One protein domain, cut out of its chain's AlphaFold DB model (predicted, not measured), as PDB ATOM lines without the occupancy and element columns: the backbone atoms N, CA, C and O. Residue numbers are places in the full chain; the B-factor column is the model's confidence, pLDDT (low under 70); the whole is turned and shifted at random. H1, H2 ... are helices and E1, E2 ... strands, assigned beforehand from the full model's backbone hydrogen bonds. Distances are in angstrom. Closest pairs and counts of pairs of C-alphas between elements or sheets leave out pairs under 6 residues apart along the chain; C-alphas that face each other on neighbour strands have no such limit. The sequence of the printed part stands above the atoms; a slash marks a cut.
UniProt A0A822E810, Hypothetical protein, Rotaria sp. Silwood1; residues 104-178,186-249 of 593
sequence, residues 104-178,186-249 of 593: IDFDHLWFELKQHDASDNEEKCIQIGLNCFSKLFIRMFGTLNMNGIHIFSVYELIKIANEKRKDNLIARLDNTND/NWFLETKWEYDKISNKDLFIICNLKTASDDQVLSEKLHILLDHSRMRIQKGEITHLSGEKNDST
ATOM      1  N   ILE A 104     165.124 108.393 113.712       92.50
ATOM      2  CA  ILE A 104     164.050 109.385 113.794       92.50
ATOM      3  C   ILE A 104     162.939 108.888 114.725       92.50
ATOM      4  O   ILE A 104     162.453 107.769 114.586       92.50
ATOM      5  N   ASP A 105     162.521 109.753 115.649       88.81
ATOM      6  CA  ASP A 105     161.342 109.543 116.488       88.81
ATOM      7  C   ASP A 105     160.106 110.134 115.790       88.81
ATOM      8  O   ASP A 105     159.900 111.352 115.776       88.81
ATOM      9  N   PHE A 106     159.309 109.268 115.160       90.75
ATOM     10  CA  PHE A 106     158.086 109.664 114.453       90.75
ATOM     11  C   PHE A 106     156.897 109.909 115.389       90.75
ATOM     12  O   PHE A 106     155.938 110.559 114.974       90.75
ATOM     13  N   ASP A 107     156.963 109.450 116.639       92.19
ATOM     14  CA  ASP A 107     155.883 109.636 117.611       92.19
ATOM     15  C   ASP A 107     155.917 111.051 118.218       92.19
ATOM     16  O   ASP A 107     154.893 111.570 118.668       92.19
ATOM     17  N   HIS A 108     157.083 111.711 118.186       92.88
ATOM     18  CA  HIS A 108     157.311 113.024 118.802       92.88
ATOM     19  C   HIS A 108     157.804 114.089 117.809       92.88
ATOM     20  O   HIS A 108     158.728 114.862 118.098       92.88
ATOM     21  N   LEU A 109     157.165 114.175 116.638       95.94
ATOM     22  CA  LEU A 109     157.446 115.237 115.668       95.94
ATOM     23  C   LEU A 109     157.222 116.627 116.283       95.94
ATOM     24  O   LEU A 109     156.224 116.901 116.953       95.94
ATOM     25  N   TRP A 110     158.147 117.549 116.018       96.31
ATOM     26  CA  TRP A 110     157.960 118.950 116.392       96.31
ATOM     27  C   TRP A 110     156.948 119.623 115.481       96.31
ATOM     28  O   TRP A 110     156.181 120.466 115.945       96.31
ATOM     29  N   PHE A 111     156.964 119.270 114.202       96.00
ATOM     30  CA  PHE A 111     156.146 119.893 113.181       96.00
ATOM     31  C   PHE A 111     155.930 118.934 112.008       96.00
ATOM     32  O   PHE A 111     156.860 118.244 111.588       96.00
ATOM     33  N   GLU A 112     154.709 118.918 111.482       95.94
ATOM     34  CA  GLU A 112     154.325 118.212 110.260       95.94
ATOM     35  C   GLU A 112     153.455 119.152 109.417       95.94
ATOM     36  O   GLU A 112     152.411 119.612 109.880       95.94
ATOM     37  N   LEU A 113     153.895 119.436 108.192       94.75
ATOM     38  CA  LEU A 113     153.108 120.119 107.169       94.75
ATOM     39  C   LEU A 113     152.860 119.137 106.041       94.75
ATOM     40  O   LEU A 113     153.803 118.770 105.341       94.75
ATOM     41  N   LYS A 114     151.607 118.728 105.865       93.75
ATOM     42  CA  LYS A 114     151.213 117.794 104.815       93.75
ATOM     43  C   LYS A 114     150.007 118.292 104.040       93.75
ATOM     44  O   LYS A 114     149.149 118.963 104.600       93.75
ATOM     45  N   GLN A 115     149.952 117.944 102.763       91.12
ATOM     46  CA  GLN A 115     148.802 118.195 101.905       91.12
ATOM     47  C   GLN A 115     148.689 117.073 100.878       91.12
ATOM     48  O   GLN A 115     149.683 116.642 100.290       91.12
ATOM     49  N   HIS A 116     147.466 116.611 100.654       89.19
ATOM     50  CA  HIS A 116     147.183 115.672  99.585       89.19
ATOM     51  C   HIS A 116     147.235 116.366  98.220       89.19
ATOM     52  O   HIS A 116     146.587 117.396  98.028       89.19
ATOM     53  N   ASP A 117     147.966 115.782  97.273       88.12
ATOM     54  CA  ASP A 117     148.001 116.231  95.888       88.12
ATOM     55  C   ASP A 117     147.067 115.369  95.037       88.12
ATOM     56  O   ASP A 117     147.311 114.186  94.792       88.12
ATOM     57  N   ALA A 118     145.972 115.973  94.584       85.19
ATOM     58  CA  ALA A 118     144.962 115.275  93.800       85.19
ATOM     59  C   ALA A 118     145.468 114.857  92.406       85.19
ATOM     60  O   ALA A 118     144.832 114.025  91.764       85.19
ATOM     61  N   SER A 119     146.590 115.421  91.941       85.06
ATOM     62  CA  SER A 119     147.135 115.152  90.606       85.06
ATOM     63  C   SER A 119     147.801 113.785  90.462       85.06
ATOM     64  O   SER A 119     147.685 113.160  89.410       85.06
ATOM     65  N   ASP A 120     148.471 113.311  91.510       85.38
ATOM     66  CA  ASP A 120     149.160 112.016  91.546       85.38
ATOM     67  C   ASP A 120     148.628 111.091  92.647       85.38
ATOM     68  O   ASP A 120     149.090 109.965  92.802       85.38
ATOM     69  N   ASN A 121     147.607 111.544  93.372       84.44
ATOM     70  CA  ASN A 121     146.973 110.844  94.476       84.44
ATOM     71  C   ASN A 121     147.910 110.566  95.685       84.44
ATOM     72  O   ASN A 121     147.575 109.757  96.563       84.44
ATOM     73  N   GLU A 122     149.032 111.279  95.800       88.75
ATOM     74  CA  GLU A 122     150.019 111.115  96.873       88.75
ATOM     75  C   GLU A 122     149.910 112.218  97.944       88.75
ATOM     76  O   GLU A 122     149.293 113.268  97.748       88.75
ATOM     77  N   GLU A 123     150.502 111.992  99.118       91.00
ATOM     78  CA  GLU A 123     150.687 113.038 100.131       91.00
ATOM     79  C   GLU A 123     152.046 113.723  99.957       91.00
ATOM     80  O   GLU A 123     153.086 113.078  99.819       91.00
ATOM     81  N   LYS A 124     152.040 115.056  99.991       92.38
ATOM     82  CA  LYS A 124     153.239 115.896 100.048       92.38
ATOM     83  C   LYS A 124     153.455 116.287 101.500       92.38
ATOM     84  O   LYS A 124     152.504 116.733 102.135       92.38
ATOM     85  N   CYS A 125     154.654 116.096 102.048       95.06
ATOM     86  CA  CYS A 125     154.873 116.264 103.482       95.06
ATOM     87  C   CYS A 125     156.283 116.754 103.840       95.06
ATOM     88  O   CYS A 125     157.287 116.263 103.317       95.06
ATOM     89  N   ILE A 126     156.341 117.699 104.782       96.19
ATOM     90  CA  ILE A 126     157.545 118.185 105.458       96.19
ATOM     91  C   ILE A 126     157.415 117.848 106.945       96.19
ATOM     92  O   ILE A 126     156.479 118.291 107.607       96.19
ATOM     93  N   GLN A 127     158.378 117.106 107.485       96.38
ATOM     94  CA  GLN A 127     158.435 116.731 108.899       96.38
ATOM     95  C   GLN A 127     159.702 117.290 109.540       96.38
ATOM     96  O   GLN A 127     160.788 117.199 108.966       96.38
ATOM     97  N   ILE A 128     159.570 117.846 110.741       97.31
ATOM     98  CA  ILE A 128     160.687 118.371 111.530       97.31
ATOM     99  C   ILE A 128     160.596 117.810 112.945       97.31
ATOM    100  O   ILE A 128     159.523 117.793 113.551       97.31
ATOM    101  N   GLY A 129     161.726 117.387 113.498       96.88
ATOM    102  CA  GLY A 129     161.812 116.887 114.867       96.88
ATOM    103  C   GLY A 129     163.250 116.681 115.319       96.88
ATOM    104  O   GLY A 129     164.192 117.151 114.677       96.88
ATOM    105  N   LEU A 130     163.423 115.962 116.428       96.56
ATOM    106  CA  LEU A 130     164.729 115.482 116.867       96.56
ATOM    107  C   LEU A 130     164.850 113.983 116.624       96.56
ATOM    108  O   LEU A 130     163.898 113.234 116.816       96.56
ATOM    109  N   ASN A 131     166.040 113.543 116.233       94.88
ATOM    110  CA  ASN A 131     166.367 112.125 116.246       94.88
ATOM    111  C   ASN A 131     166.806 111.675 117.656       94.88
ATOM    112  O   ASN A 131     166.984 112.494 118.564       94.88
ATOM    113  N   CYS A 132     167.055 110.378 117.840       93.62
ATOM    114  CA  CYS A 132     167.479 109.795 119.118       93.62
ATOM    115  C   CYS A 132     168.826 110.338 119.640       93.62
ATOM    116  O   CYS A 132     169.148 110.182 120.816       93.62
ATOM    117  N   PHE A 133     169.588 111.040 118.795       94.25
ATOM    118  CA  PHE A 133     170.834 111.726 119.144       94.25
ATOM    119  C   PHE A 133     170.653 113.227 119.413       94.25
ATOM    120  O   PHE A 133     171.639 113.962 119.457       94.25
ATOM    121  N   SER A 134     169.414 113.706 119.581       94.75
ATOM    122  CA  SER A 134     169.098 115.129 119.797       94.75
ATOM    123  C   SER A 134     169.586 116.056 118.675       94.75
ATOM    124  O   SER A 134     169.851 117.237 118.911       94.75
ATOM    125  N   LYS A 135     169.717 115.536 117.450       95.31
ATOM    126  CA  LYS A 135     169.979 116.339 116.251       95.31
ATOM    127  C   LYS A 135     168.655 116.705 115.598       95.31
ATOM    128  O   LYS A 135     167.755 115.869 115.522       95.31
ATOM    129  N   LEU A 136     168.555 117.939 115.114       96.62
ATOM    130  CA  LEU A 136     167.392 118.404 114.370       96.62
ATOM    131  C   LEU A 136     167.369 117.707 113.018       96.62
ATOM    132  O   LEU A 136     168.361 117.775 112.298       96.62
ATOM    133  N   PHE A 137     166.257 117.072 112.666       96.06
ATOM    134  CA  PHE A 137     166.058 116.551 111.321       96.06
ATOM    135  C   PHE A 137     164.946 117.306 110.597       96.06
ATOM    136  O   PHE A 137     163.992 117.779 111.212       96.06
ATOM    137  N   ILE A 138     165.085 117.391 109.277       96.06
ATOM    138  CA  ILE A 138     164.072 117.880 108.347       96.06
ATOM    139  C   ILE A 138     163.925 116.814 107.270       96.06
ATOM    140  O   ILE A 138     164.892 116.490 106.580       96.06
ATOM    141  N   ARG A 139     162.726 116.261 107.135       93.81
ATOM    142  CA  ARG A 139     162.397 115.223 106.158       93.81
ATOM    143  C   ARG A 139     161.358 115.750 105.180       93.81
ATOM    144  O   ARG A 139     160.385 116.366 105.599       93.81
ATOM    145  N   MET A 140     161.559 115.472 103.895       94.12
ATOM    146  CA  MET A 140     160.611 115.784 102.827       94.12
ATOM    147  C   MET A 140     160.310 114.544 102.000       94.12
ATOM    148  O   MET A 140     161.215 113.796 101.618       94.12
ATOM    149  N   PHE A 141     159.038 114.344 101.682       91.12
ATOM    150  CA  PHE A 141     158.616 113.325 100.731       91.12
ATOM    151  C   PHE A 141     157.361 113.789  99.997       91.12
ATOM    152  O   PHE A 141     156.479 114.410 100.587       91.12
ATOM    153  N   GLY A 142     157.318 113.519  98.693       85.19
ATOM    154  CA  GLY A 142     156.164 113.831  97.847       85.19
ATOM    155  C   GLY A 142     155.622 112.645  97.052       85.19
ATOM    156  O   GLY A 142     154.616 112.778  96.365       85.19
ATOM    157  N   THR A 143     156.291 111.498  97.139       81.69
ATOM    158  CA  THR A 143     155.897 110.224  96.526       81.69
ATOM    159  C   THR A 143     156.309 109.099  97.480       81.69
ATOM    160  O   THR A 143     156.955 109.363  98.499       81.69
ATOM    161  N   LEU A 144     156.017 107.843  97.128       71.81
ATOM    162  CA  LEU A 144     156.492 106.658  97.859       71.81
ATOM    163  C   LEU A 144     158.020 106.628  98.069       71.81
ATOM    164  O   LEU A 144     158.501 105.982  99.003       71.81
ATOM    165  N   ASN A 145     158.787 107.341  97.239       68.19
ATOM    166  CA  ASN A 145     160.224 107.489  97.420       68.19
ATOM    167  C   ASN A 145     160.537 108.671  98.351       68.19
ATOM    168  O   ASN A 145     160.100 109.806  98.142       68.19
ATOM    169  N   MET A 146     161.317 108.391  99.400       62.34
ATOM    170  CA  MET A 146     161.876 109.429 100.260       62.34
ATOM    171  C   MET A 146     162.892 110.250  99.479       62.34
ATOM    172  O   MET A 146     163.898 109.710  99.026       62.34
ATOM    173  N   ASN A 147     162.650 111.555  99.386       70.25
ATOM    174  CA  ASN A 147     163.436 112.424  98.518       70.25
ATOM    175  C   ASN A 147     164.323 113.426  99.283       70.25
ATOM    176  O   ASN A 147     165.025 114.215  98.661       70.25
ATOM    177  N   GLY A 148     164.362 113.382 100.621       82.06
ATOM    178  CA  GLY A 148     165.349 114.147 101.387       82.06
ATOM    179  C   GLY A 148     165.224 113.999 102.900       82.06
ATOM    180  O   GLY A 148     164.141 114.171 103.462       82.06
ATOM    181  N   ILE A 149     166.346 113.719 103.569       91.25
ATOM    182  CA  ILE A 149     166.511 113.860 105.021       91.25
ATOM    183  C   ILE A 149     167.744 114.731 105.261       91.25
ATOM    184  O   ILE A 149     168.837 114.420 104.793       91.25
ATOM    185  N   HIS A 150     167.571 115.811 106.013       92.19
ATOM    186  CA  HIS A 150     168.635 116.718 106.427       92.19
ATOM    187  C   HIS A 150     168.758 116.669 107.939       92.19
ATOM    188  O   HIS A 150     167.743 116.681 108.629       92.19
ATOM    189  N   ILE A 151     169.983 116.609 108.458       93.19
ATOM    190  CA  ILE A 151     170.247 116.474 109.892       93.19
ATOM    191  C   ILE A 151     171.254 117.532 110.303       93.19
ATOM    192  O   ILE A 151     172.287 117.687 109.659       93.19
ATOM    193  N   PHE A 152     170.950 118.230 111.392       93.75
ATOM    194  CA  PHE A 152     171.742 119.329 111.910       93.75
ATOM    195  C   PHE A 152     172.054 119.101 113.385       93.75
ATOM    196  O   PHE A 152     171.170 118.937 114.232       93.75
ATOM    197  N   SER A 153     173.341 119.109 113.704       93.06
ATOM    198  CA  SER A 153     173.826 119.199 115.075       93.06
ATOM    199  C   SER A 153     173.648 120.612 115.633       93.06
ATOM    200  O   SER A 153     173.554 121.596 114.899       93.06
ATOM    201  N   VAL A 154     173.679 120.735 116.961       92.81
ATOM    202  CA  VAL A 154     173.623 122.036 117.651       92.81
ATOM    203  C   VAL A 154     174.734 122.975 117.170       92.81
ATOM    204  O   VAL A 154     174.490 124.156 116.945       92.81
ATOM    205  N   TYR A 155     175.950 122.454 116.975       90.62
ATOM    206  CA  TYR A 155     177.091 123.240 116.500       90.62
ATOM    207  C   TYR A 155     176.857 123.811 115.099       90.62
ATOM    208  O   TYR A 155     177.160 124.978 114.855       90.62
ATOM    209  N   GLU A 156     176.296 123.011 114.191       90.00
ATOM    210  CA  GLU A 156     175.952 123.467 112.843       90.00
ATOM    211  C   GLU A 156     174.870 124.541 112.886       90.00
ATOM    212  O   GLU A 156     175.023 125.562 112.226       90.00
ATOM    213  N   LEU A 157     173.831 124.371 113.709       91.06
ATOM    214  CA  LEU A 157     172.773 125.375 113.857       91.06
ATOM    215  C   LEU A 157     173.301 126.697 114.426       91.06
ATOM    216  O   LEU A 157     172.954 127.760 113.920       91.06
ATOM    217  N   ILE A 158     174.192 126.651 115.422       88.44
ATOM    218  CA  ILE A 158     174.857 127.848 115.960       88.44
ATOM    219  C   ILE A 158     175.693 128.533 114.873       88.44
ATOM    220  O   ILE A 158     175.668 129.755 114.738       88.44
ATOM    221  N   LYS A 159     176.437 127.754 114.080       87.00
ATOM    222  CA  LYS A 159     177.235 128.280 112.968       87.00
ATOM    223  C   LYS A 159     176.343 128.931 111.908       87.00
ATOM    224  O   LYS A 159     176.636 130.045 111.486       87.00
ATOM    225  N   ILE A 160     175.240 128.282 111.537       87.62
ATOM    226  CA  ILE A 160     174.230 128.797 110.602       87.62
ATOM    227  C   ILE A 160     173.646 130.122 111.117       87.62
ATOM    228  O   ILE A 160     173.644 131.108 110.381       87.62
ATOM    229  N   ALA A 161     173.250 130.180 112.394       85.88
ATOM    230  CA  ALA A 161     172.732 131.390 113.037       85.88
ATOM    231  C   ALA A 161     173.743 132.554 113.021       85.88
ATOM    232  O   ALA A 161     173.369 133.701 112.773       85.88
ATOM    233  N   ASN A 162     175.032 132.263 113.222       85.56
ATOM    234  CA  ASN A 162     176.087 133.277 113.267       85.56
ATOM    235  C   ASN A 162     176.544 133.759 111.880       85.56
ATOM    236  O   ASN A 162     176.832 134.942 111.705       85.56
ATOM    237  N   GLU A 163     176.644 132.861 110.895       83.44
ATOM    238  CA  GLU A 163     177.223 133.166 109.577       83.44
ATOM    239  C   GLU A 163     176.293 133.984 108.671       83.44
ATOM    240  O   GLU A 163     176.777 134.549 107.690       83.44
ATOM    241  N   LYS A 164     174.985 134.063 108.973       75.44
ATOM    242  CA  LYS A 164     173.971 134.772 108.162       75.44
ATOM    243  C   LYS A 164     174.160 134.522 106.664       75.44
ATOM    244  O   LYS A 164     174.297 135.463 105.874       75.44
ATOM    245  N   ARG A 165     174.263 133.245 106.286       68.62
ATOM    246  CA  ARG A 165     174.589 132.852 104.911       68.62
ATOM    247  C   ARG A 165     173.644 133.540 103.927       68.62
ATOM    248  O   ARG A 165     172.457 133.677 104.189       68.62
ATOM    249  N   LYS A 166     174.186 133.978 102.784       68.94
ATOM    250  CA  LYS A 166     173.377 134.533 101.682       68.94
ATOM    251  C   LYS A 166     172.395 133.507 101.118       68.94
ATOM    252  O   LYS A 166     171.375 133.908 100.568       68.94
ATOM    253  N   ASP A 167     172.731 132.225 101.233       76.25
ATOM    254  CA  ASP A 167     171.860 131.128 100.849       76.25
ATOM    255  C   ASP A 167     171.091 130.625 102.072       76.25
ATOM    256  O   ASP A 167     171.675 130.107 103.029       76.25
ATOM    257  N   ASN A 168     169.782 130.838 102.033       88.62
ATOM    258  CA  ASN A 168     168.863 130.432 103.084       88.62
ATOM    259  C   ASN A 168     168.216 129.083 102.778       88.62
ATOM    260  O   ASN A 168     167.536 128.552 103.649       88.62
ATOM    261  N   LEU A 169     168.376 128.534 101.573       90.38
ATOM    262  CA  LEU A 169     167.705 127.300 101.197       90.38
ATOM    263  C   LEU A 169     168.309 126.116 101.963       90.38
ATOM    264  O   LEU A 169     169.516 125.886 101.939       90.38
ATOM    265  N   ILE A 170     167.461 125.359 102.658       89.69
ATOM    266  CA  ILE A 170     167.842 124.085 103.280       89.69
ATOM    267  C   ILE A 170     167.711 122.998 102.224       89.69
ATOM    268  O   ILE A 170     168.669 122.283 101.937       89.69
ATOM    269  N   ALA A 171     166.513 122.895 101.653       90.00
ATOM    270  CA  ALA A 171     166.196 121.971 100.585       90.00
ATOM    271  C   ALA A 171     164.952 122.426  99.833       90.00
ATOM    272  O   ALA A 171     164.056 123.056 100.397       90.00
ATOM    273  N   ARG A 172     164.910 122.068  98.554       90.75
ATOM    274  CA  ARG A 172     163.735 122.168  97.703       90.75
ATOM    275  C   ARG A 172     163.575 120.841  96.981       90.75
ATOM    276  O   ARG A 172     164.541 120.333  96.421       90.75
ATOM    277  N   LEU A 173     162.373 120.296  97.038       88.56
ATOM    278  CA  LEU A 173     161.957 119.112  96.317       88.56
ATOM    279  C   LEU A 173     160.817 119.507  95.389       88.56
ATOM    280  O   LEU A 173     159.768 119.925  95.863       88.56
ATOM    281  N   ASP A 174     161.005 119.348  94.092       87.94
ATOM    282  CA  ASP A 174     159.990 119.569  93.069       87.94
ATOM    283  C   ASP A 174     159.995 118.433  92.038       87.94
ATOM    284  O   ASP A 174     160.881 117.579  92.021       87.94
ATOM    285  N   ASN A 175     158.957 118.385  91.200       79.12
ATOM    286  CA  ASN A 175     158.791 117.374  90.150       79.12
ATOM    287  C   ASN A 175     159.573 117.698  88.860       79.12
ATOM    288  O   ASN A 175     159.220 117.243  87.772       79.12
ATOM    289  N   THR A 176     160.605 118.538  88.942       66.69
ATOM    290  CA  THR A 176     161.415 118.966  87.795       66.69
ATOM    291  C   THR A 176     162.417 117.871  87.428       66.69
ATOM    292  O   THR A 176     163.627 118.002  87.578       66.69
ATOM    293  N   ASN A 177     161.922 116.749  86.904       57.09
ATOM    294  CA  ASN A 177     162.781 115.909  86.077       57.09
ATOM    295  C   ASN A 177     163.113 116.713  84.810       57.09
ATOM    296  O   ASN A 177     162.275 116.882  83.926       57.09
ATOM    297  N   ASP A 178     164.340 117.229  84.784       50.09
ATOM    298  CA  ASP A 178     164.915 118.305  83.958       50.09
ATOM    299  C   ASP A 178     164.808 118.182  82.416       50.09
ATOM    300  O   ASP A 178     165.415 118.975  81.702       50.09
ATOM    301  N   ASN A 186     153.802 121.662  88.806       79.06
ATOM    302  CA  ASN A 186     154.720 122.310  89.743       79.06
ATOM    303  C   ASN A 186     154.240 122.178  91.191       79.06
ATOM    304  O   ASN A 186     153.912 123.182  91.830       79.06
ATOM    305  N   TRP A 187     154.215 120.953  91.717       90.00
ATOM    306  CA  TRP A 187     154.269 120.785  93.165       90.00
ATOM    307  C   TRP A 187     155.703 121.012  93.649       90.00
ATOM    308  O   TRP A 187     156.666 120.712  92.938       90.00
ATOM    309  N   PHE A 188     155.852 121.567  94.852       92.06
ATOM    310  CA  PHE A 188     157.149 121.647  95.513       92.06
ATOM    311  C   PHE A 188     157.024 121.620  97.037       92.06
ATOM    312  O   PHE A 188     156.055 122.114  97.613       92.06
ATOM    313  N   LEU A 189     158.051 121.084  97.683       92.19
ATOM    314  CA  LEU A 189     158.339 121.220  99.102       92.19
ATOM    315  C   LEU A 189     159.611 122.042  99.231       92.19
ATOM    316  O   LEU A 189     160.604 121.750  98.578       92.19
ATOM    317  N   GLU A 190     159.608 123.071 100.055       94.44
ATOM    318  CA  GLU A 190     160.784 123.904 100.266       94.44
ATOM    319  C   GLU A 190     160.934 124.197 101.751       94.44
ATOM    320  O   GLU A 190     159.976 124.574 102.419       94.44
ATOM    321  N   THR A 191     162.149 124.063 102.270       94.94
ATOM    322  CA  THR A 191     162.503 124.599 103.580       94.94
ATOM    323  C   THR A 191     163.664 125.560 103.464       94.94
ATOM    324  O   THR A 191     164.612 125.349 102.704       94.94
ATOM    325  N   LYS A 192     163.591 126.648 104.227       95.38
ATOM    326  CA  LYS A 192     164.629 127.674 104.260       95.38
ATOM    327  C   LYS A 192     164.811 128.238 105.658       95.38
ATOM    328  O   LYS A 192     163.862 128.317 106.434       95.38
ATOM    329  N   TRP A 193     166.029 128.659 105.955       94.44
ATOM    330  CA  TRP A 193     166.356 129.403 107.157       94.44
ATOM    331  C   TRP A 193     165.835 130.839 107.066       94.44
ATOM    332  O   TRP A 193     165.911 131.492 106.024       94.44
ATOM    333  N   GLU A 194     165.354 131.361 108.184       91.81
ATOM    334  CA  GLU A 194     165.095 132.783 108.373       91.81
ATOM    335  C   GLU A 194     165.702 133.221 109.708       91.81
ATOM    336  O   GLU A 194     165.716 132.465 110.679       91.81
ATOM    337  N   TYR A 195     166.233 134.441 109.752       88.38
ATOM    338  CA  TYR A 195     166.938 134.979 110.913       88.38
ATOM    339  C   TYR A 195     166.305 136.299 111.320       88.38
ATOM    340  O   TYR A 195     166.088 137.165 110.461       88.38
ATOM    341  N   ASP A 196     166.087 136.498 112.619       82.50
ATOM    342  CA  ASP A 196     165.768 137.834 113.106       82.50
ATOM    343  C   ASP A 196     167.032 138.706 113.083       82.50
ATOM    344  O   ASP A 196     168.014 138.488 113.800       82.50
ATOM    345  N   LYS A 197     167.008 139.727 112.221       75.75
ATOM    346  CA  LYS A 197     168.109 140.681 112.068       75.75
ATOM    347  C   LYS A 197     168.324 141.527 113.323       75.75
ATOM    348  O   LYS A 197     169.418 142.072 113.467       75.75
ATOM    349  N   ILE A 198     167.304 141.665 114.171       77.00
ATOM    350  CA  ILE A 198     167.316 142.543 115.341       77.00
ATOM    351  C   ILE A 198     167.895 141.810 116.552       77.00
ATOM    352  O   ILE A 198     168.799 142.339 117.200       77.00
ATOM    353  N   SER A 199     167.424 140.595 116.849       72.06
ATOM    354  CA  SER A 199     167.857 139.859 118.042       72.06
ATOM    355  C   SER A 199     169.219 139.167 117.892       72.06
ATOM    356  O   SER A 199     169.870 138.908 118.906       72.06
ATOM    357  N   ASN A 200     169.672 138.878 116.658       67.44
ATOM    358  CA  ASN A 200     170.862 138.058 116.351       67.44
ATOM    359  C   ASN A 200     170.872 136.671 117.033       67.44
ATOM    360  O   ASN A 200     171.905 136.002 117.036       67.44
ATOM    361  N   LYS A 201     169.758 136.251 117.636       74.12
ATOM    362  CA  LYS A 201     169.671 135.041 118.464       74.12
ATOM    363  C   LYS A 201     168.618 134.059 117.976       74.12
ATOM    364  O   LYS A 201     168.728 132.880 118.297       74.12
ATOM    365  N   ASP A 202     167.655 134.524 117.188       86.44
ATOM    366  CA  ASP A 202     166.519 133.703 116.793       86.44
ATOM    367  C   ASP A 202     166.736 133.103 115.401       86.44
ATOM    368  O   ASP A 202     167.018 133.808 114.422       86.44
ATOM    369  N   LEU A 203     166.608 131.777 115.336       92.81
ATOM    370  CA  LEU A 203     166.724 130.972 114.127       92.81
ATOM    371  C   LEU A 203     165.358 130.375 113.798       92.81
ATOM    372  O   LEU A 203     164.747 129.725 114.641       92.81
ATOM    373  N   PHE A 204     164.892 130.542 112.567       94.56
ATOM    374  CA  PHE A 204     163.605 130.023 112.119       94.56
ATOM    375  C   PHE A 204     163.760 129.118 110.901       94.56
ATOM    376  O   PHE A 204     164.665 129.302 110.087       94.56
ATOM    377  N   ILE A 205     162.835 128.174 110.757       95.69
ATOM    378  CA  ILE A 205     162.643 127.380 109.545       95.69
ATOM    379  C   ILE A 205     161.309 127.777 108.935       95.69
ATOM    380  O   ILE A 205     160.271 127.610 109.571       95.69
ATOM    381  N   ILE A 206     161.331 128.263 107.698       95.56
ATOM    382  CA  ILE A 206     160.130 128.422 106.884       95.56
ATOM    383  C   ILE A 206     159.948 127.147 106.066       95.56
ATOM    384  O   ILE A 206     160.865 126.756 105.346       95.56
ATOM    385  N   CYS A 207     158.772 126.536 106.156       96.31
ATOM    386  CA  CYS A 207     158.341 125.396 105.356       96.31
ATOM    387  C   CYS A 207     157.290 125.873 104.358       96.31
ATOM    388  O   CYS A 207     156.271 126.417 104.769       96.31
ATOM    389  N   ASN A 208     157.532 125.661 103.069       95.19
ATOM    390  CA  ASN A 208     156.614 125.970 101.985       95.19
ATOM    391  C   ASN A 208     156.188 124.671 101.303       95.19
ATOM    392  O   ASN A 208     157.038 123.861 100.933       95.19
ATOM    393  N   LEU A 209     154.889 124.497 101.106       94.12
ATOM    394  CA  LEU A 209     154.312 123.364 100.397       94.12
ATOM    395  C   LEU A 209     153.366 123.891  99.321       94.12
ATOM    396  O   LEU A 209     152.464 124.672  99.612       94.12
ATOM    397  N   LYS A 210     153.558 123.438  98.083       92.94
ATOM    398  CA  LYS A 210     152.611 123.608  96.978       92.94
ATOM    399  C   LYS A 210     152.301 122.237  96.383       92.94
ATOM    400  O   LYS A 210     153.236 121.490  96.098       92.94
ATOM    401  N   THR A 211     151.028 121.922  96.164       91.25
ATOM    402  CA  THR A 211     150.613 120.740  95.385       91.25
ATOM    403  C   THR A 211     150.389 121.123  93.925       91.25
ATOM    404  O   THR A 211     150.246 122.296  93.601       91.25
ATOM    405  N   ALA A 212     150.353 120.165  93.008       87.94
ATOM    406  CA  ALA A 212     150.019 120.449  91.617       87.94
ATOM    407  C   ALA A 212     148.505 120.663  91.437       87.94
ATOM    408  O   ALA A 212     148.078 121.312  90.483       87.94
ATOM    409  N   SER A 213     147.692 120.157  92.370       83.25
ATOM    410  CA  SER A 213     146.244 120.375  92.396       83.25
ATOM    411  C   SER A 213     145.787 121.735  92.948       83.25
ATOM    412  O   SER A 213     144.642 122.133  92.698       83.25
ATOM    413  N   ASP A 214     146.655 122.446  93.676       82.19
ATOM    414  CA  ASP A 214     146.360 123.730  94.321       82.19
ATOM    415  C   ASP A 214     147.426 124.777  93.968       82.19
ATOM    416  O   ASP A 214     148.627 124.547  94.091       82.19
ATOM    417  N   ASP A 215     146.992 125.961  93.542       81.62
ATOM    418  CA  ASP A 215     147.912 127.052  93.228       81.62
ATOM    419  C   ASP A 215     148.461 127.760  94.468       81.62
ATOM    420  O   ASP A 215     149.468 128.472  94.368       81.62
ATOM    421  N   GLN A 216     147.831 127.555  95.626       86.25
ATOM    422  CA  GLN A 216     148.255 128.148  96.884       86.25
ATOM    423  C   GLN A 216     149.520 127.483  97.437       86.25
ATOM    424  O   GLN A 216     149.723 126.275  97.345       86.25
ATOM    425  N   VAL A 217     150.374 128.308  98.045       89.88
ATOM    426  CA  VAL A 217     151.549 127.855  98.791       89.88
ATOM    427  C   VAL A 217     151.218 127.939 100.276       89.88
ATOM    428  O   VAL A 217     151.043 129.037 100.807       89.88
ATOM    429  N   LEU A 218     151.154 126.790 100.945       91.50
ATOM    430  CA  LEU A 218     151.074 126.724 102.401       91.50
ATOM    431  C   LEU A 218     152.442 127.078 102.978       91.50
ATOM    432  O   LEU A 218     153.437 126.456 102.605       91.50
ATOM    433  N   SER A 219     152.497 128.077 103.861       93.06
ATOM    434  CA  SER A 219     153.749 128.543 104.461       93.06
ATOM    435  C   SER A 219     153.670 128.608 105.981       93.06
ATOM    436  O   SER A 219     152.844 129.321 106.556       93.06
ATOM    437  N   GLU A 220     154.586 127.898 106.627       94.56
ATOM    438  CA  GLU A 220     154.675 127.760 108.076       94.56
ATOM    439  C   GLU A 220     156.063 128.144 108.567       94.56
ATOM    440  O   GLU A 220     157.065 127.785 107.949       94.56
ATOM    441  N   LYS A 221     156.145 128.837 109.703       95.19
ATOM    442  CA  LYS A 221     157.408 129.259 110.314       95.19
ATOM    443  C   LYS A 221     157.581 128.623 111.681       95.19
ATOM    444  O   LYS A 221     156.807 128.883 112.590       95.19
ATOM    445  N   LEU A 222     158.632 127.832 111.846       95.94
ATOM    446  CA  LEU A 222     159.001 127.194 113.105       95.94
ATOM    447  C   LEU A 222     160.198 127.915 113.732       95.94
ATOM    448  O   LEU A 222     161.252 128.020 113.109       95.94
ATOM    449  N   HIS A 223     160.063 128.365 114.977       95.62
ATOM    450  CA  HIS A 223     161.168 128.913 115.759       95.62
ATOM    451  C   HIS A 223     162.028 127.788 116.363       95.62
ATOM    452  O   HIS A 223     161.514 126.863 116.993       95.62
ATOM    453  N   ILE A 224     163.346 127.876 116.188       95.06
ATOM    454  CA  ILE A 224     164.350 126.964 116.740       95.06
ATOM    455  C   ILE A 224     165.124 127.679 117.848       95.06
ATOM    456  O   ILE A 224     165.926 128.576 117.594       95.06
ATOM    457  N   LEU A 225     164.904 127.245 119.088       92.62
ATOM    458  CA  LEU A 225     165.565 127.797 120.265       92.62
ATOM    459  C   LEU A 225     166.889 127.061 120.513       92.62
ATOM    460  O   LEU A 225     166.912 125.838 120.686       92.62
ATOM    461  N   LEU A 226     167.995 127.808 120.550       91.25
ATOM    462  CA  LEU A 226     169.341 127.275 120.774       91.25
ATOM    463  C   LEU A 226     169.833 127.612 122.190       91.25
ATOM    464  O   LEU A 226     170.130 128.764 122.506       91.25
ATOM    465  N   ASP A 227     169.971 126.598 123.049       89.31
ATOM    466  CA  ASP A 227     170.594 126.755 124.367       89.31
ATOM    467  C   ASP A 227     172.109 126.565 124.243       89.31
ATOM    468  O   ASP A 227     172.629 125.448 124.342       89.31
ATOM    469  N   HIS A 228     172.824 127.673 124.039       86.19
ATOM    470  CA  HIS A 228     174.285 127.692 123.934       86.19
ATOM    471  C   HIS A 228     174.993 127.151 125.183       86.19
ATOM    472  O   HIS A 228     176.090 126.612 125.075       86.19
ATOM    473  N   SER A 229     174.395 127.297 126.371       88.12
ATOM    474  CA  SER A 229     175.040 126.897 127.626       88.12
ATOM    475  C   SER A 229     175.027 125.383 127.820       88.12
ATOM    476  O   SER A 229     175.966 124.815 128.375       88.12
ATOM    477  N   ARG A 230     173.968 124.722 127.339       88.50
ATOM    478  CA  ARG A 230     173.774 123.272 127.474       88.50
ATOM    479  C   ARG A 230     173.983 122.505 126.177       88.50
ATOM    480  O   ARG A 230     173.884 121.283 126.200       88.50
ATOM    481  N   MET A 231     174.240 123.209 125.077       88.88
ATOM    482  CA  MET A 231     174.321 122.653 123.729       88.88
ATOM    483  C   MET A 231     173.081 121.822 123.392       88.88
ATOM    484  O   MET A 231     173.178 120.647 123.047       88.88
ATOM    485  N   ARG A 232     171.898 122.431 123.541       91.62
ATOM    486  CA  ARG A 232     170.604 121.782 123.282       91.62
ATOM    487  C   ARG A 232     169.775 122.558 122.265       91.62
ATOM    488  O   ARG A 232     169.838 123.783 122.211       91.62
ATOM    489  N   ILE A 233     168.970 121.815 121.509       93.62
ATOM    490  CA  ILE A 233     167.972 122.333 120.568       93.62
ATOM    491  C   ILE A 233     166.603 122.197 121.234       93.62
ATOM    492  O   ILE A 233     166.298 121.145 121.799       93.62
ATOM    493  N   GLN A 234     165.781 123.239 121.174       93.56
ATOM    494  CA  GLN A 234     164.414 123.225 121.688       93.56
ATOM    495  C   GLN A 234     163.429 123.741 120.636       93.56
ATOM    496  O   GLN A 234     163.755 124.610 119.825       93.56
ATOM    497  N   LYS A 235     162.209 123.197 120.675       95.25
ATOM    498  CA  LYS A 235     161.089 123.648 119.851       95.25
ATOM    499  C   LYS A 235     160.591 124.997 120.375       95.25
ATOM    500  O   LYS A 235     160.229 125.096 121.545       95.25
ATOM    501  N   GLY A 236     160.571 126.010 119.517       93.94
ATOM    502  CA  GLY A 236     159.915 127.285 119.782       93.94
ATOM    503  C   GLY A 236     158.466 127.316 119.285       93.94
ATOM    504  O   GLY A 236     157.825 126.284 119.076       93.94
ATOM    505  N   GLU A 237     157.941 128.523 119.108       94.69
ATOM    506  CA  GLU A 237     156.603 128.753 118.563       94.69
ATOM    507  C   GLU A 237     156.525 128.408 117.064       94.69
ATOM    508  O   GLU A 237     157.515 128.515 116.333       94.69
ATOM    509  N   ILE A 238     155.340 127.988 116.617       93.38
ATOM    510  CA  ILE A 238     155.006 127.823 115.199       93.38
ATOM    511  C   ILE A 238     154.076 128.973 114.815       93.38
ATOM    512  O   ILE A 238     153.032 129.154 115.438       93.38
ATOM    513  N   THR A 239     154.450 129.736 113.795       92.00
ATOM    514  CA  THR A 239     153.675 130.857 113.264       92.00
ATOM    515  C   THR A 239     153.239 130.556 111.834       92.00
ATOM    516  O   THR A 239     154.071 130.317 110.961       92.00
ATOM    517  N   HIS A 240     151.937 130.636 111.586       87.69
ATOM    518  CA  HIS A 240     151.350 130.528 110.252       87.69
ATOM    519  C   HIS A 240     151.663 131.805 109.447       87.69
ATOM    520  O   HIS A 240     151.256 132.893 109.859       87.69
ATOM    521  N   LEU A 241     152.416 131.708 108.341       81.50
ATOM    522  CA  LEU A 241     152.870 132.882 107.572       81.50
ATOM    523  C   LEU A 241     151.924 133.269 106.437       81.50
ATOM    524  O   LEU A 241     151.696 134.455 106.203       81.50
ATOM    525  N   SER A 242     151.404 132.288 105.707       67.81
ATOM    526  CA  SER A 242     150.457 132.526 104.622       67.81
ATOM    527  C   SER A 242     149.772 131.233 104.207       67.81
ATOM    528  O   SER A 242     150.375 130.161 104.226       67.81
ATOM    529  N   GLY A 243     148.519 131.387 103.789       52.56
ATOM    530  CA  GLY A 243     147.554 130.317 103.611       52.56
ATOM    531  C   GLY A 243     146.567 130.390 104.764       52.56
ATOM    532  O   GLY A 243     146.875 129.957 105.874       52.56
ATOM    533  N   GLU A 244     145.367 130.931 104.520       47.03
ATOM    534  CA  GLU A 244     144.220 130.391 105.252       47.03
ATOM    535  C   GLU A 244     144.363 128.883 105.102       47.03
ATOM    536  O   GLU A 244     144.531 128.419 103.975       47.03
ATOM    537  N   LYS A 245     144.463 128.136 106.208       47.00
ATOM    538  CA  LYS A 245     144.538 126.678 106.137       47.00
ATOM    539  C   LYS A 245     143.463 126.242 105.142       47.00
ATOM    540  O   LYS A 245     142.287 126.343 105.468       47.00
ATOM    541  N   ASN A 246     143.836 125.784 103.948       45.78
ATOM    542  CA  ASN A 246     142.907 125.116 103.035       45.78
ATOM    543  C   ASN A 246     142.568 123.704 103.563       45.78
ATOM    544  O   ASN A 246     141.749 123.001 102.979       45.78
ATOM    545  N   ASP A 247     143.130 123.334 104.723       43.88
ATOM    546  CA  ASP A 247     142.564 122.359 105.663       43.88
ATOM    547  C   ASP A 247     141.276 122.852 106.337       43.88
ATOM    548  O   ASP A 247     140.590 122.078 107.005       43.88
ATOM    549  N   SER A 248     140.896 124.124 106.170       44.31
ATOM    550  CA  SER A 248     139.515 124.530 106.367       44.31
ATOM    551  C   SER A 248     138.706 123.840 105.275       44.31
ATOM    552  O   SER A 248     138.483 124.308 104.168       44.31
ATOM    553  N   THR A 249     138.218 122.665 105.637       53.50
ATOM    554  CA  THR A 249     137.075 121.983 105.034       53.50
ATOM    555  C   THR A 249     135.896 122.930 104.747       53.50
ATOM    556  O   THR A 249     135.020 122.600 103.944       53.50
TER     557      THR A 249
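What this domain is: This is residues 104 to 178 and 186 to 249 of the 593 residues of the protein "Hypothetical protein" of Rotaria sp. Silwood1 (UniProt A0A822E810). Two antiparallel sheets lie face to face as a sandwich, their strands nearly aligned, and one short helix, H1, lies across one end, by the ends of E6 to E9. The larger sheet, E5 to E9, is twisted, while the other, E1 to E4, is flatter. The printed part has 139 residues with nine named strands and one named helix, in the order E1 E2 E3 E4 H1 E5 E6 E7 E8 E9, and its class is mostly strand. Across the sheets the orders are E5 - E6 - E7 - E8 - E9 and E1 - E2 - E3 - E4. The whole is compact, with a radius of gyration of the C-alphas of 15.3 A and spans of 48 by 35 by 32 A.

Where its parts are: In the larger sheet, E5 is residues 169 to 174 and E6 residues 188 to 195, 22.6 A from first to last C-alpha. E7, residues 203 to 210, is 23.4 A long, and E8, residues 218 to 227, is 29.4 A long. E9, residues 232 to 242, is the longest strand by residues and measures 29.5 A; it ends with C-alpha 242 at (150.457, 132.526, 104.622). In the other sheet, E1 is residues 111 to 117, beginning with C-alpha 111 at (156.146, 119.893, 113.181). E2, residues 122 to 130, is 25.2 A long. E3 is residues 136 to 141 and E4 residues 146 to 152. H1, residues 154 to 163, begins with C-alpha 154 at (173.623, 122.036, 117.651) and is 14.2 A long.

How they stand to each other: In the larger sheet E5 and E9 are the edge strands. E5 and E6 are antiparallel at 169 degrees, with N 173 and O 189 2.8 A apart. E6 E7 E8 E9 form a meander, each strand the antiparallel neighbour of the one before. E6 and E7 are a hairpin, with N 190 and O 208 2.8 A apart, within hydrogen-bond range. E7 and E8 are a hairpin with N 205 and O 222 at 2.8 A, and E8 and E9 are one with N 221 and O 239 at 2.8 A. E1 E2 E3 E4 form a second meander: N 113 and O 126 are 2.9 A apart, N 127 and O 139 2.9 A, and N 138 and O 150 2.8 A. The two sheets make a sandwich, two sheets face to face, the facing parts 9.6 A centre to centre and their best planes 12 degrees apart. Between them the closest C-alphas of E2 and E7 are those of Ile 126 and Cys 207, 7.3 A apart, and those of E4 and E5 are Asn 147 and Leu 173, 7.2 A. E1 and E9 are only just apart, with 8.3 A between their closest C-alphas. H1 is on the larger sheet, as two layers, at a height over the sheet of 8.6 A. It runs across the strands, at 90 degrees to E7 on the local plane; its closest C-alpha pair with E7 is Ala 161 and Leu 203, 6.1 A. In H1 every O i to N i+4 pair is within hydrogen-bond range.

The domain as a whole: The two C-alphas farthest apart, those of Ser 119 and Ser 229, are 47.8 A apart. Residues 179 to 185 are not printed, and C-alphas 178 and 186 are 12.4 A apart across this cut, which lies in the link from E5 to E6. Of the links that are printed whole, those from E6 to E7 and from E7 to E8 are short and the others are tight. The mean pLDDT of the printed part is 86.2; it is under 70 at residues 145 to 146, 165 to 166, 176 to 178, 200 and 242 to 249.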